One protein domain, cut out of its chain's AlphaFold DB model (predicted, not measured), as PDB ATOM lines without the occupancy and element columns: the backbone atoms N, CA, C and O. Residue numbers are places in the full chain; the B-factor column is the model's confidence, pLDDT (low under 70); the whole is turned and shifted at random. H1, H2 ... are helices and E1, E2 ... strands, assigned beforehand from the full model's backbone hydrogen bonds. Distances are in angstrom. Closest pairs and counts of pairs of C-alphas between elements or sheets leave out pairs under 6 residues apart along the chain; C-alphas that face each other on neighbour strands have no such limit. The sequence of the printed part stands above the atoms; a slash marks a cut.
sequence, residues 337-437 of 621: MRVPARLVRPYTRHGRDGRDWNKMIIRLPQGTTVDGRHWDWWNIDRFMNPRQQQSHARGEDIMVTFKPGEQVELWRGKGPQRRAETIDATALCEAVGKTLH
ATOM      1  N   MET A 337      43.607  14.813  36.570       88.25
ATOM      2  CA  MET A 337      44.856  14.390  35.944       88.25
ATOM      3  C   MET A 337      45.670  15.603  35.497       88.25
ATOM      4  O   MET A 337      45.113  16.607  35.046       88.25
ATOM      5  N   ARG A 338      46.996  15.499  35.610       81.75
ATOM      6  CA  ARG A 338      47.935  16.419  34.963       81.75
ATOM      7  C   ARG A 338      48.338  15.841  33.629       81.75
ATOM      8  O   ARG A 338      48.706  14.673  33.559       81.75
ATOM      9  N   VAL A 339      48.252  16.658  32.590       79.25
ATOM     10  CA  VAL A 339      48.596  16.244  31.235       79.25
ATOM     11  C   VAL A 339      49.573  17.253  30.636       79.25
ATOM     12  O   VAL A 339      49.256  18.443  30.625       79.25
ATOM     13  N   PRO A 340      50.725  16.812  30.103       76.31
ATOM     14  CA  PRO A 340      51.664  17.688  29.417       76.31
ATOM     15  C   PRO A 340      51.004  18.506  28.306       76.31
ATOM     16  O   PRO A 340      50.226  17.961  27.518       76.31
ATOM     17  N   ALA A 341      51.371  19.787  28.186       64.62
ATOM     18  CA  ALA A 341      50.826  20.696  27.170       64.62
ATOM     19  C   ALA A 341      50.889  20.117  25.743       64.62
ATOM     20  O   ALA A 341      49.958  20.295  24.961       64.62
ATOM     21  N   ARG A 342      51.931  19.332  25.426       68.81
ATOM     22  CA  ARG A 342      52.112  18.650  24.127       68.81
ATOM     23  C   ARG A 342      51.001  17.659  23.749       68.81
ATOM     24  O   ARG A 342      50.827  17.353  22.573       68.81
ATOM     25  N   LEU A 343      50.270  17.121  24.726       70.06
ATOM     26  CA  LEU A 343      49.143  16.206  24.496       70.06
ATOM     27  C   LEU A 343      47.803  16.948  24.390       70.06
ATOM     28  O   LEU A 343      46.778  16.330  24.099       70.06
ATOM     29  N   VAL A 344      47.807  18.264  24.607       77.38
ATOM     30  CA  VAL A 344      46.631  19.129  24.605       77.38
ATOM     31  C   VAL A 344      46.641  19.989  23.343       77.38
ATOM     32  O   VAL A 344      47.608  20.686  23.047       77.38
ATOM     33  N   ARG A 345      45.539  19.956  22.594       79.31
ATOM     34  CA  ARG A 345      45.297  20.781  21.405       79.31
ATOM     35  C   ARG A 345      44.150  21.751  21.682       79.31
ATOM     36  O   ARG A 345      42.991  21.323  21.634       79.31
ATOM     37  N   PRO A 346      44.440  23.022  21.997       81.81
ATOM     38  CA  PRO A 346      43.421  24.055  22.135       81.81
ATOM     39  C   PRO A 346      42.703  24.305  20.806       81.81
ATOM     40  O   PRO A 346      43.313  24.224  19.742       81.81
ATOM     41  N   TYR A 347      41.413  24.619  20.862       79.00
ATOM     42  CA  TYR A 347      40.640  25.098  19.720       79.00
ATOM     43  C   TYR A 347      39.442  25.927  20.191       79.00
ATOM     44  O   TYR A 347      38.913  25.718  21.286       79.00
ATOM     45  N   THR A 348      38.978  26.837  19.341       83.44
ATOM     46  CA  THR A 348      37.756  27.609  19.589       83.44
ATOM     47  C   THR A 348      36.585  26.936  18.892       83.44
ATOM     48  O   THR A 348      36.637  26.643  17.698       83.44
ATOM     49  N   ARG A 349      35.510  26.674  19.635       74.56
ATOM     50  CA  ARG A 349      34.237  26.240  19.061       74.56
ATOM     51  C   ARG A 349      33.290  27.426  18.992       74.56
ATOM     52  O   ARG A 349      32.847  27.911  20.031       74.56
ATOM     53  N   HIS A 350      32.920  27.802  17.777       79.75
ATOM     54  CA  HIS A 350      31.867  28.777  17.528       79.75
ATOM     55  C   HIS A 350      30.495  28.123  17.748       79.75
ATOM     56  O   HIS A 350      30.152  27.111  17.126       79.75
ATOM     57  N   GLY A 351      29.737  28.650  18.705       71.12
ATOM     58  CA  GLY A 351      28.368  28.242  18.983       71.12
ATOM     59  C   GLY A 351      27.398  28.758  17.920       71.12
ATOM     60  O   GLY A 351      27.648  29.760  17.256       71.12
ATOM     61  N   ARG A 352      26.243  28.097  17.780       66.19
ATOM     62  CA  ARG A 352      25.157  28.573  16.899       66.19
ATOM     63  C   ARG A 352      24.574  29.916  17.375       66.19
ATOM     64  O   ARG A 352      23.934  30.610  16.599       66.19
ATOM     65  N   ASP A 353      24.810  30.273  18.637       72.62
ATOM     66  CA  ASP A 353      24.466  31.546  19.277       72.62
ATOM     67  C   ASP A 353      25.529  32.646  19.072       72.62
ATOM     68  O   ASP A 353      25.412  33.715  19.665       72.62
ATOM     69  N   GLY A 354      26.569  32.396  18.265       62.53
ATOM     70  CA  GLY A 354      27.642  33.356  17.981       62.53
ATOM     71  C   GLY A 354      28.671  33.510  19.103       62.53
ATOM     72  O   GLY A 354      29.525  34.386  19.025       62.53
ATOM     73  N   ARG A 355      28.601  32.683  20.156       68.12
ATOM     74  CA  ARG A 355      29.578  32.694  21.251       68.12
ATOM     75  C   ARG A 355      30.741  31.752  20.988       68.12
ATOM     76  O   ARG A 355      30.553  30.624  20.529       68.12
ATOM     77  N   ASP A 356      31.915  32.187  21.418       71.56
ATOM     78  CA  ASP A 356      33.154  31.433  21.293       71.56
ATOM     79  C   ASP A 356      33.460  30.668  22.572       71.56
ATOM     80  O   ASP A 356      33.525  31.224  23.671       71.56
ATOM     81  N   TRP A 357      33.667  29.363  22.423       72.31
ATOM     82  CA  TRP A 357      34.007  28.479  23.524       72.31
ATOM     83  C   TRP A 357      35.427  27.961  23.356       72.31
ATOM     84  O   TRP A 357      35.695  27.139  22.478       72.31
ATOM     85  N   ASN A 358      36.316  28.391  24.247       79.88
ATOM     86  CA  ASN A 358      37.666  27.851  24.331       79.88
ATOM     87  C   ASN A 358      37.607  26.407  24.825       79.88
ATOM     88  O   ASN A 358      37.179  26.118  25.950       79.88
ATOM     89  N   LYS A 359      38.012  25.485  23.962       89.19
ATOM     90  CA  LYS A 359      38.007  24.051  24.213       89.19
ATOM     91  C   LYS A 359      39.390  23.478  23.946       89.19
ATOM     92  O   LYS A 359      40.276  24.131  23.407       89.19
ATOM     93  N   MET A 360      39.588  22.252  24.391       88.56
ATOM     94  CA  MET A 360      40.820  21.517  24.213       88.56
ATOM     95  C   MET A 360      40.509  20.059  23.926       88.56
ATOM     96  O   MET A 360      39.684  19.442  24.597       88.56
ATOM     97  N   ILE A 361      41.208  19.511  22.940       83.88
ATOM     98  CA  ILE A 361      41.265  18.076  22.707       83.88
ATOM     99  C   ILE A 361      42.513  17.560  23.408       83.88
ATOM    100  O   ILE A 361      43.619  18.014  23.128       83.88
ATOM    101  N   ILE A 362      42.338  16.600  24.302       86.50
ATOM    102  CA  ILE A 362      43.428  15.959  25.024       86.50
ATOM    103  C   ILE A 362      43.583  14.562  24.455       86.50
ATOM    104  O   ILE A 362      42.640  13.770  24.458       86.50
ATOM    105  N   ARG A 363      44.768  14.268  23.941       77.94
ATOM    106  CA  ARG A 363      45.117  12.947  23.436       77.94
ATOM    107  C   ARG A 363      45.644  12.101  24.586       77.94
ATOM    108  O   ARG A 363      46.589  12.508  25.259       77.94
ATOM    109  N   LEU A 364      45.046  10.932  24.798       73.81
ATOM    110  CA  LEU A 364      45.482  10.028  25.853       73.81
ATOM    111  C   LEU A 364      46.889   9.482  25.551       73.81
ATOM    112  O   LEU A 364      47.169   9.133  24.396       73.81
ATOM    113  N   PRO A 365      47.780   9.438  26.558       70.44
ATOM    114  CA  PRO A 365      49.157   9.003  26.383       70.44
ATOM    115  C   PRO A 365      49.239   7.525  25.993       70.44
ATOM    116  O   PRO A 365      48.372   6.712  26.328       70.44
ATOM    117  N   GLN A 366      50.300   7.180  25.270       62.16
ATOM    118  CA  GLN A 366      50.560   5.812  24.841       62.16
ATOM    119  C   GLN A 366      50.737   4.888  26.054       62.16
ATOM    120  O   GLN A 366      51.472   5.228  26.974       62.16
ATOM    121  N   GLY A 367      50.053   3.740  26.062       63.41
ATOM    122  CA  GLY A 367      50.027   2.814  27.200       63.41
ATOM    123  C   GLY A 367      48.927   3.082  28.238       63.41
ATOM    124  O   GLY A 367      48.941   2.457  29.296       63.41
ATOM    125  N   THR A 368      47.976   3.987  27.966       74.31
ATOM    126  CA  THR A 368      46.798   4.167  28.834       74.31
ATOM    127  C   THR A 368      45.899   2.934  28.737       74.31
ATOM    128  O   THR A 368      45.241   2.724  27.715       74.31
ATOM    129  N   THR A 369      45.839   2.146  29.809       76.94
ATOM    130  CA  THR A 369      45.033   0.920  29.885       76.94
ATOM    131  C   THR A 369      44.116   0.973  31.101       76.94
ATOM    132  O   THR A 369      44.561   1.299  32.200       76.94
ATOM    133  N   VAL A 370      42.844   0.626  30.913       78.81
ATOM    134  CA  VAL A 370      41.842   0.511  31.985       78.81
ATOM    135  C   VAL A 370      41.164  -0.843  31.838       78.81
ATOM    136  O   VAL A 370      40.716  -1.170  30.742       78.81
ATOM    137  N   ASP A 371      41.137  -1.644  32.903       74.62
ATOM    138  CA  ASP A 371      40.533  -2.987  32.925       74.62
ATOM    139  C   ASP A 371      40.993  -3.899  31.769       74.62
ATOM    140  O   ASP A 371      40.209  -4.608  31.144       74.62
ATOM    141  N   GLY A 372      42.288  -3.841  31.432       62.09
ATOM    142  CA  GLY A 372      42.885  -4.614  30.332       62.09
ATOM    143  C   GLY A 372      42.564  -4.089  28.927       62.09
ATOM    144  O   GLY A 372      43.027  -4.652  27.936       62.09
ATOM    145  N   ARG A 373      41.808  -2.993  28.819       70.12
ATOM    146  CA  ARG A 373      41.443  -2.351  27.558       70.12
ATOM    147  C   ARG A 373      42.336  -1.152  27.244       70.12
ATOM    148  O   ARG A 373      42.524  -0.267  28.075       70.12
ATOM    149  N   HIS A 374      42.818  -1.105  26.005       71.81
ATOM    150  CA  HIS A 374      43.682  -0.050  25.480       71.81
ATOM    151  C   HIS A 374      42.908   1.211  25.072       71.81
ATOM    152  O   HIS A 374      42.004   1.163  24.228       71.81
ATOM    153  N   TRP A 375      43.313   2.341  25.647       72.25
ATOM    154  CA  TRP A 375      42.761   3.677  25.406       72.25
ATOM    155  C   TRP A 375      43.808   4.666  24.881       72.25
ATOM    156  O   TRP A 375      43.515   5.848  24.696       72.25
ATOM    157  N   ASP A 376      45.022   4.207  24.590       65.12
ATOM    158  CA  ASP A 376      46.047   5.019  23.948       65.12
ATOM    159  C   ASP A 376      45.567   5.602  22.612       65.12
ATOM    160  O   ASP A 376      44.862   4.957  21.834       65.12
ATOM    161  N   TRP A 377      45.926   6.867  22.362       55.91
ATOM    162  CA  TRP A 377      45.563   7.630  21.156       55.91
ATOM    163  C   TRP A 377      44.083   7.991  20.994       55.91
ATOM    164  O   TRP A 377      43.716   8.663  20.020       55.91
ATOM    165  N   TRP A 378      43.232   7.620  21.950       81.88
ATOM    166  CA  TRP A 378      41.887   8.170  22.044       81.88
ATOM    167  C   TRP A 378      41.944   9.625  22.512       81.88
ATOM    168  O   TRP A 378      42.924  10.085  23.100       81.88
ATOM    169  N   ASN A 379      40.902  10.380  22.197       80.69
ATOM    170  CA  ASN A 379      40.837  11.812  22.434       80.69
ATOM    171  C   ASN A 379      39.660  12.121  23.353       80.69
ATOM    172  O   ASN A 379      38.581  11.560  23.174       80.69
ATOM    173  N   ILE A 380      39.853  13.049  24.282       88.88
ATOM    174  CA  ILE A 380      38.782  13.626  25.095       88.88
ATOM    175  C   ILE A 380      38.670  15.119  24.805       88.88
ATOM    176  O   ILE A 380      39.673  15.817  24.685       88.88
ATOM    177  N   ASP A 381      37.444  15.612  24.687       87.56
ATOM    178  CA  ASP A 381      37.159  17.026  24.460       87.56
ATOM    179  C   ASP A 381      36.718  17.703  25.764       87.56
ATOM    180  O   ASP A 381      35.785  17.244  26.424       87.56
ATOM    181  N   ARG A 382      37.374  18.802  26.151       90.50
ATOM    182  CA  ARG A 382      37.095  19.553  27.388       90.50
ATOM    183  C   ARG A 382      37.077  21.051  27.137       90.50
ATOM    184  O   ARG A 382      37.615  21.539  26.154       90.50
ATOM    185  N   PHE A 383      36.449  21.801  28.035       87.88
ATOM    186  CA  PHE A 383      36.594  23.256  28.043       87.88
ATOM    187  C   PHE A 383      37.955  23.646  28.606       87.88
ATOM    188  O   PHE A 383      38.443  23.005  29.537       87.88
ATOM    189  N   MET A 384      38.536  24.702  28.049       87.81
ATOM    190  CA  MET A 384      39.841  25.209  28.437       87.81
ATOM    191  C   MET A 384      39.684  26.576  29.101       87.81
ATOM    192  O   MET A 384      39.347  27.567  28.451       87.81
ATOM    193  N   ASN A 385      39.901  26.626  30.413       81.69
ATOM    194  CA  ASN A 385      39.785  27.865  31.178       81.69
ATOM    195  C   ASN A 385      41.017  28.780  30.971       81.69
ATOM    196  O   ASN A 385      42.068  28.297  30.543       81.69
ATOM    197  N   PRO A 386      40.936  30.086  31.298       75.56
ATOM    198  CA  PRO A 386      42.031  31.031  31.046       75.56
ATOM    199  C   PRO A 386      43.361  30.656  31.714       75.56
ATOM    200  O   PRO A 386      44.422  30.836  31.126       75.56
ATOM    201  N   ARG A 387      43.321  30.063  32.917       75.50
ATOM    202  CA  ARG A 387      44.538  29.594  33.603       75.50
ATOM    203  C   ARG A 387      45.191  28.436  32.853       75.50
ATOM    204  O   ARG A 387      46.404  28.416  32.703       75.50
ATOM    205  N   GLN A 388      44.393  27.497  32.347       80.56
ATOM    206  CA  GLN A 388      44.883  26.399  31.514       80.56
ATOM    207  C   GLN A 388      45.451  26.917  30.190       80.56
ATOM    208  O   GLN A 388      46.471  26.404  29.750       80.56
ATOM    209  N   GLN A 389      44.848  27.939  29.574       73.00
ATOM    210  CA  GLN A 389      45.396  28.576  28.367       73.00
ATOM    211  C   GLN A 389      46.773  29.188  28.635       73.00
ATOM    212  O   GLN A 389      47.704  28.967  27.869       73.00
ATOM    213  N   GLN A 390      46.929  29.883  29.765       70.19
ATOM    214  CA  GLN A 390      48.205  30.476  30.150       70.19
ATOM    215  C   GLN A 390      49.263  29.422  30.512       70.19
ATOM    216  O   GLN A 390      50.418  29.557  30.118       70.19
ATOM    217  N   SER A 391      48.890  28.350  31.217       62.69
ATOM    218  CA  SER A 391      49.795  27.216  31.462       62.69
ATOM    219  C   SER A 391      50.192  26.508  30.165       62.69
ATOM    220  O   SER A 391      51.365  26.204  29.986       62.69
ATOM    221  N   HIS A 392      49.264  26.321  29.219       73.25
ATOM    222  CA  HIS A 392      49.555  25.712  27.913       73.25
ATOM    223  C   HIS A 392      50.517  26.566  27.093       73.25
ATOM    224  O   HIS A 392      51.506  26.042  26.588       73.25
ATOM    225  N   ALA A 393      50.293  27.882  27.056       64.69
ATOM    226  CA  ALA A 393      51.174  28.837  26.390       64.69
ATOM    227  C   ALA A 393      52.592  28.865  26.992       64.69
ATOM    228  O   ALA A 393      53.556  29.134  26.284       64.69
ATOM    229  N   ARG A 394      52.730  28.550  28.288       63.59
ATOM    230  CA  ARG A 394      54.023  28.411  28.981       63.59
ATOM    231  C   ARG A 394      54.631  27.005  28.883       63.59
ATOM    232  O   ARG A 394      55.689  26.771  29.456       63.59
ATOM    233  N   GLY A 395      53.975  26.071  28.189       55.25
ATOM    234  CA  GLY A 395      54.419  24.678  28.066       55.25
ATOM    235  C   GLY A 395      54.278  23.850  29.349       55.25
ATOM    236  O   GLY A 395      54.844  22.763  29.438       55.25
ATOM    237  N   GLU A 396      53.533  24.339  30.339       69.38
ATOM    238  CA  GLU A 396      53.323  23.674  31.626       69.38
ATOM    239  C   GLU A 396      52.261  22.566  31.540       69.38
ATOM    240  O   GLU A 396      51.370  22.576  30.685       69.38
ATOM    241  N   ASP A 397      52.298  21.631  32.491       76.62
ATOM    242  CA  ASP A 397      51.270  20.601  32.624       76.62
ATOM    243  C   ASP A 397      49.886  21.197  32.910       76.62
ATOM    244  O   ASP A 397      49.674  21.976  33.846       76.62
ATOM    245  N   ILE A 398      48.902  20.734  32.148       81.00
ATOM    246  CA  ILE A 398      47.511  21.148  32.246       81.00
ATOM    247  C   ILE A 398      46.789  20.273  33.258       81.00
ATOM    248  O   ILE A 398      46.667  19.061  33.091       81.00
ATOM    249  N   MET A 399      46.268  20.903  34.309       87.25
ATOM    250  CA  MET A 399      45.391  20.238  35.265       87.25
ATOM    251  C   MET A 399      43.986  20.096  34.682       87.25
ATOM    252  O   MET A 399      43.319  21.099  34.432       87.25
ATOM    253  N   VAL A 400      43.508  18.867  34.524       88.38
ATOM    254  CA  VAL A 400      42.162  18.543  34.041       88.38
ATOM    255  C   VAL A 400      41.373  17.947  35.193       88.38
ATOM    256  O   VAL A 400      41.833  17.007  35.831       88.38
ATOM    257  N   THR A 401      40.186  18.486  35.464       86.00
ATOM    258  CA  THR A 401      39.315  18.013  36.547       86.00
ATOM    259  C   THR A 401      37.974  17.535  36.005       86.00
ATOM    260  O   THR A 401      37.450  18.052  35.008       86.00
ATOM    261  N   PHE A 402      37.412  16.546  36.692       88.19
ATOM    262  CA  PHE A 402      36.144  15.914  36.356       88.19
ATOM    263  C   PHE A 402      35.144  16.057  37.508       88.19
ATOM    264  O   PHE A 402      35.471  16.488  38.623       88.19
ATOM    265  N   LYS A 403      33.871  15.791  37.229       84.00
ATOM    266  CA  LYS A 403      32.858  15.600  38.270       84.00
ATOM    267  C   LYS A 403      33.023  14.187  38.865       84.00
ATOM    268  O   LYS A 403      33.413  13.274  38.140       84.00
ATOM    269  N   PRO A 404      32.755  13.984  40.166       79.50
ATOM    270  CA  PRO A 404      32.712  12.637  40.738       79.50
ATOM    271  C   PRO A 404      31.703  11.754  39.984       79.50
ATOM    272  O   PRO A 404      30.592  12.210  39.711       79.50
ATOM    273  N   GLY A 405      32.103  10.531  39.616       78.69
ATOM    274  CA  GLY A 405      31.283   9.595  38.832       78.69
ATOM    275  C   GLY A 405      31.017  10.012  37.377       78.69
ATOM    276  O   GLY A 405      30.113   9.470  36.744       78.69
ATOM    277  N   GLU A 406      31.747  11.002  36.841       87.25
ATOM    278  CA  GLU A 406      31.591  11.436  35.448       87.25
ATOM    279  C   GLU A 406      31.974  10.310  34.483       87.25
ATOM    280  O   GLU A 406      33.094   9.806  34.503       87.25
ATOM    281  N   GLN A 407      31.043   9.967  33.600       87.94
ATOM    282  CA  GLN A 407      31.277   9.093  32.462       87.94
ATOM    283  C   GLN A 407      31.721   9.957  31.278       87.94
ATOM    284  O   GLN A 407      30.969  10.820  30.817       87.94
ATOM    285  N   VAL A 408      32.961   9.782  30.824       89.81
ATOM    286  CA  VAL A 408      33.582  10.635  29.806       89.81
ATOM    287  C   VAL A 408      33.628   9.943  28.455       89.81
ATOM    288  O   VAL A 408      34.103   8.816  28.338       89.81
ATOM    289  N   GLU A 409      33.145  10.636  27.423       90.12
ATOM    290  CA  GLU A 409      33.252  10.174  26.041       90.12
ATOM    291  C   GLU A 409      34.684  10.376  25.536       90.12
ATOM    292  O   GLU A 409      35.200  11.497  25.462       90.12
ATOM    293  N   LEU A 410      35.302   9.271  25.147       86.81
ATOM    294  CA  LEU A 410      36.550   9.207  24.416       86.81
ATOM    295  C   LEU A 410      36.251   8.882  22.957       86.81
ATOM    296  O   LEU A 410      35.384   8.065  22.659       86.81
ATOM    297  N   TRP A 411      37.002   9.460  22.025       80.12
ATOM    298  CA  TRP A 411      36.821   9.165  20.605       80.12
ATOM    299  C   TRP A 411      38.130   9.025  19.831       80.12
ATOM    300  O   TRP A 411      39.162   9.618  20.154       80.12
ATOM    301  N   ARG A 412      38.072   8.254  18.745       71.69
ATOM    302  CA  ARG A 412      39.155   8.098  17.766       71.69
ATOM    303  C   ARG A 412      38.609   8.050  16.342       71.69
ATOM    304  O   ARG A 412      37.439   7.737  16.130       71.69
ATOM    305  N   GLY A 413      39.469   8.332  15.367       48.56
ATOM    306  CA  GLY A 413      39.080   8.438  13.957       48.56
ATOM    307  C   GLY A 413      38.447   9.791  13.608       48.56
ATOM    308  O   GLY A 413      38.262  10.650  14.470       48.56
ATOM    309  N   LYS A 414      38.151  10.002  12.321       50.44
ATOM    310  CA  LYS A 414      37.520  11.223  11.793       50.44
ATOM    311  C   LYS A 414      36.364  10.859  10.856       50.44
ATOM    312  O   LYS A 414      36.406   9.826  10.193       50.44
ATOM    313  N   GLY A 415      35.353  11.728  10.792       52.59
ATOM    314  CA  GLY A 415      34.222  11.575   9.873       52.59
ATOM    315  C   GLY A 415      33.451  10.260  10.087       52.59
ATOM    316  O   GLY A 415      33.236   9.881  11.239       52.59
ATOM    317  N   PRO A 416      33.069   9.538   9.016       39.59
ATOM    318  CA  PRO A 416      32.310   8.282   9.101       39.59
ATOM    319  C   PRO A 416      33.009   7.155   9.876       39.59
ATOM    320  O   PRO A 416      32.363   6.206  10.306       39.59
ATOM    321  N   GLN A 417      34.329   7.247  10.067       48.12
ATOM    322  CA  GLN A 417      35.128   6.262  10.802       48.12
ATOM    323  C   GLN A 417      35.299   6.623  12.290       48.12
ATOM    324  O   GLN A 417      36.054   5.953  12.999       48.12
ATOM    325  N   ARG A 418      34.642   7.690  12.779       64.69
ATOM    326  CA  ARG A 418      34.706   8.088  14.193       64.69
ATOM    327  C   ARG A 418      34.049   7.017  15.061       64.69
ATOM    328  O   ARG A 418      32.874   6.707  14.902       64.69
ATOM    329  N   ARG A 419      34.810   6.501  16.023       66.81
ATOM    330  CA  ARG A 419      34.318   5.633  17.097       66.81
ATOM    331  C   ARG A 419      34.390   6.408  18.401       66.81
ATOM    332  O   ARG A 419      35.423   7.021  18.674       66.81
ATOM    333  N   ALA A 420      33.302   6.406  19.160       79.25
ATOM    334  CA  ALA A 420      33.191   7.074  20.447       79.25
ATOM    335  C   ALA A 420      32.716   6.066  21.490       79.25
ATOM    336  O   ALA A 420      31.819   5.274  21.210       79.25
ATOM    337  N   GLU A 421      33.350   6.077  22.653       83.00
ATOM    338  CA  GLU A 421      33.063   5.164  23.751       83.00
ATOM    339  C   GLU A 421      33.258   5.864  25.086       83.00
ATOM    340  O   GLU A 421      34.020   6.823  25.189       83.00
ATOM    341  N   THR A 422      32.567   5.378  26.108       89.50
ATOM    342  CA  THR A 422      32.501   6.046  27.405       89.50
ATOM    343  C   THR A 422      33.287   5.274  28.456       89.50
ATOM    344  O   THR A 422      33.275   4.043  28.458       89.50
ATOM    345  N   ILE A 423      33.964   5.994  29.349       86.75
ATOM    346  CA  ILE A 423      34.735   5.429  30.459       86.75
ATOM    347  C   ILE A 423      34.523   6.239  31.742       86.75
ATOM    348  O   ILE A 423      34.250   7.438  31.684       86.75
ATOM    349  N   ASP A 424      34.688   5.610  32.905       88.19
ATOM    350  CA  ASP A 424      34.703   6.326  34.179       88.19
ATOM    351  C   ASP A 424      35.917   7.268  34.284       88.19
ATOM    352  O   ASP A 424      37.064   6.874  34.055       88.19
ATOM    353  N   ALA A 425      35.669   8.528  34.649       84.69
ATOM    354  CA  ALA A 425      36.705   9.551  34.743       84.69
ATOM    355  C   ALA A 425      37.757   9.259  35.822       84.69
ATOM    356  O   ALA A 425      38.901   9.689  35.677       84.69
ATOM    357  N   THR A 426      37.398   8.549  36.894       85.06
ATOM    358  CA  THR A 426      38.330   8.173  37.968       85.06
ATOM    359  C   THR A 426      39.309   7.133  37.455       85.06
ATOM    360  O   THR A 426      40.518   7.362  37.502       85.06
ATOM    361  N   ALA A 427      38.787   6.061  36.856       83.00
ATOM    362  CA  ALA A 427      39.600   5.019  36.238       83.00
ATOM    363  C   ALA A 427      40.510   5.589  35.132       83.00
ATOM    364  O   ALA A 427      41.692   5.248  35.050       83.00
ATOM    365  N   LEU A 428      39.995   6.533  34.334       86.88
ATOM    366  CA  LEU A 428      40.779   7.244  33.327       86.88
ATOM    367  C   LEU A 428      41.911   8.082  33.945       86.88
ATOM    368  O   LEU A 428      43.046   8.003  33.480       86.88
ATOM    369  N   CYS A 429      41.629   8.884  34.977       86.56
ATOM    370  CA  CYS A 429      42.644   9.721  35.628       86.56
ATOM    371  C   CYS A 429      43.751   8.880  36.267       86.56
ATOM    372  O   CYS A 429      44.925   9.244  36.182       86.56
ATOM    373  N   GLU A 430      43.392   7.757  36.889       81.00
ATOM    374  CA  GLU A 430      44.357   6.826  37.470       81.00
ATOM    375  C   GLU A 430      45.241   6.185  36.404       81.00
ATOM    376  O   GLU A 430      46.460   6.157  36.573       81.00
ATOM    377  N   ALA A 431      44.655   5.720  35.298       79.38
ATOM    378  CA  ALA A 431      45.411   5.139  34.195       79.38
ATOM    379  C   ALA A 431      46.357   6.162  33.559       79.38
ATOM    380  O   ALA A 431      47.547   5.895  33.445       79.38
ATOM    381  N   VAL A 432      45.873   7.367  33.244       81.56
ATOM    382  CA  VAL A 432      46.705   8.447  32.687       81.56
ATOM    383  C   VAL A 432      47.817   8.851  33.658       81.56
ATOM    384  O   VAL A 432      48.959   9.040  33.241       81.56
ATOM    385  N   GLY A 433      47.518   8.942  34.957       75.06
ATOM    386  CA  GLY A 433      48.505   9.247  35.990       75.06
ATOM    387  C   GLY A 433      49.588   8.173  36.119       75.06
ATOM    388  O   GLY A 433      50.762   8.520  36.219       75.06
ATOM    389  N   LYS A 434      49.212   6.887  36.067       73.44
ATOM    390  CA  LYS A 434      50.151   5.751  36.051       73.44
ATOM    391  C   LYS A 434      51.024   5.763  34.794       73.44
ATOM    392  O   LYS A 434      52.226   5.552  34.892       73.44
ATOM    393  N   THR A 435      50.440   6.053  33.632       70.38
ATOM    394  CA  THR A 435      51.158   6.101  32.350       70.38
ATOM    395  C   THR A 435      52.144   7.270  32.270       70.38
ATOM    396  O   THR A 435      53.232   7.113  31.725       70.38
ATOM    397  N   LEU A 436      51.790   8.447  32.795       71.31
ATOM    398  CA  LEU A 436      52.643   9.643  32.728       71.31
ATOM    399  C   LEU A 436      53.677   9.730  33.857       71.31
ATOM    400  O   LEU A 436      54.694  10.402  33.694       71.31
ATOM    401  N   HIS A 437      53.428   9.072  34.991       63.91
ATOM    402  CA  HIS A 437      54.300   9.098  36.166       63.91
ATOM    403  C   HIS A 437      54.517   7.682  36.741       63.91
ATOM    404  O   HIS A 437      54.080   7.407  37.863       63.91
TER     405      HIS A 437
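What this domain is: This is residues 337 to 437 of the 621 residues of an uncharacterized protein of Bifidobacterium pseudolongum (UniProt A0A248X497). A strongly twisted, curled sheet of five strands forms a wall, and over one of its faces runs a row made of H1, the small two-strand sheet E5 and E1, and H2; the other face is bare of named elements. H1 is over the E2 and E3 end of the wall, and H2 only grazes it. The printed part has 101 residues, with seven named strands and two named helices in the order E1 E2 E3 E4 H1 E5 E6 E7 H2. The large sheet, E2 E3 E4 E6 E7, and the small one are antiparallel, and the class is mixed, helices and strands. The whole is compact, with a radius of gyration of the C-alphas of 13.8 A and spans of 42 by 34 by 25 A.

How they stand to each other: In the large sheet, E2, residues 344 to 350, E3, residues 356 to 363, and E4, residues 379 to 383, form a meander, each strand the antiparallel neighbour of the one before. E2 and E3 are a hairpin, with N 347 and O 359 within hydrogen-bond range at 2.8 A. E3 and E4 are a hairpin too, with N 360 and O 382 at 2.7 A. E4 is followed across the sheet by E6, residues 407 to 412, with N 379 and O 411 at 2.8 A. E6 and the edge strand E7, residues 419 to 424, are a hairpin, with N 410 and O 421 at 2.8 A. From edge to edge the strands' lines turn by 111 degrees. H1, residues 386 to 393, is on this sheet at a height over the sheet of 9.8 A, over E2 and only just over E3, with 3 of its C-alphas; it runs slantwise to the strands, at 40 degrees to E2 on the local plane. E5, residues 398 to 401, comes closest to H1 at the C-alphas of Ile 398 and Gln 388, 5.9 A. E1, residues 337 to 339, is its antiparallel neighbour, with N 339 and O 398 at 2.9 A. H2, residues 425 to 436, comes closest to E1 at the C-alphas of Cys 429 and Met 337, 5.2 A; H1 and H2 are apart. In H1 and H2 every O i to N i+4 pair is within hydrogen-bond range.

Where its parts are: E1 begins at C-alpha 337, (44.856, 14.390, 35.944). E3 is 22.1 A long, E2 19.0 A, E7 17.1 A, E6 16.7 A, H2 16.1 A and E4 13.4 A. E3 begins at C-alpha 356, (33.154, 31.433, 21.293), and H2 ends at C-alpha 436, (52.643, 9.643, 32.728).

The domain as a whole: The C-alphas farthest apart are those of Gly 354 and Gly 372, 42.7 A. The printed part has no cut. The link from E3 to E4, residues 364 to 378, is long; within it residues 369 to 370 pair antiparallel with 373 to 374. Mean pLDDT of the printed part is 75.8, and 23 residues are under 70, among them 393 to 396 and 413 to 419.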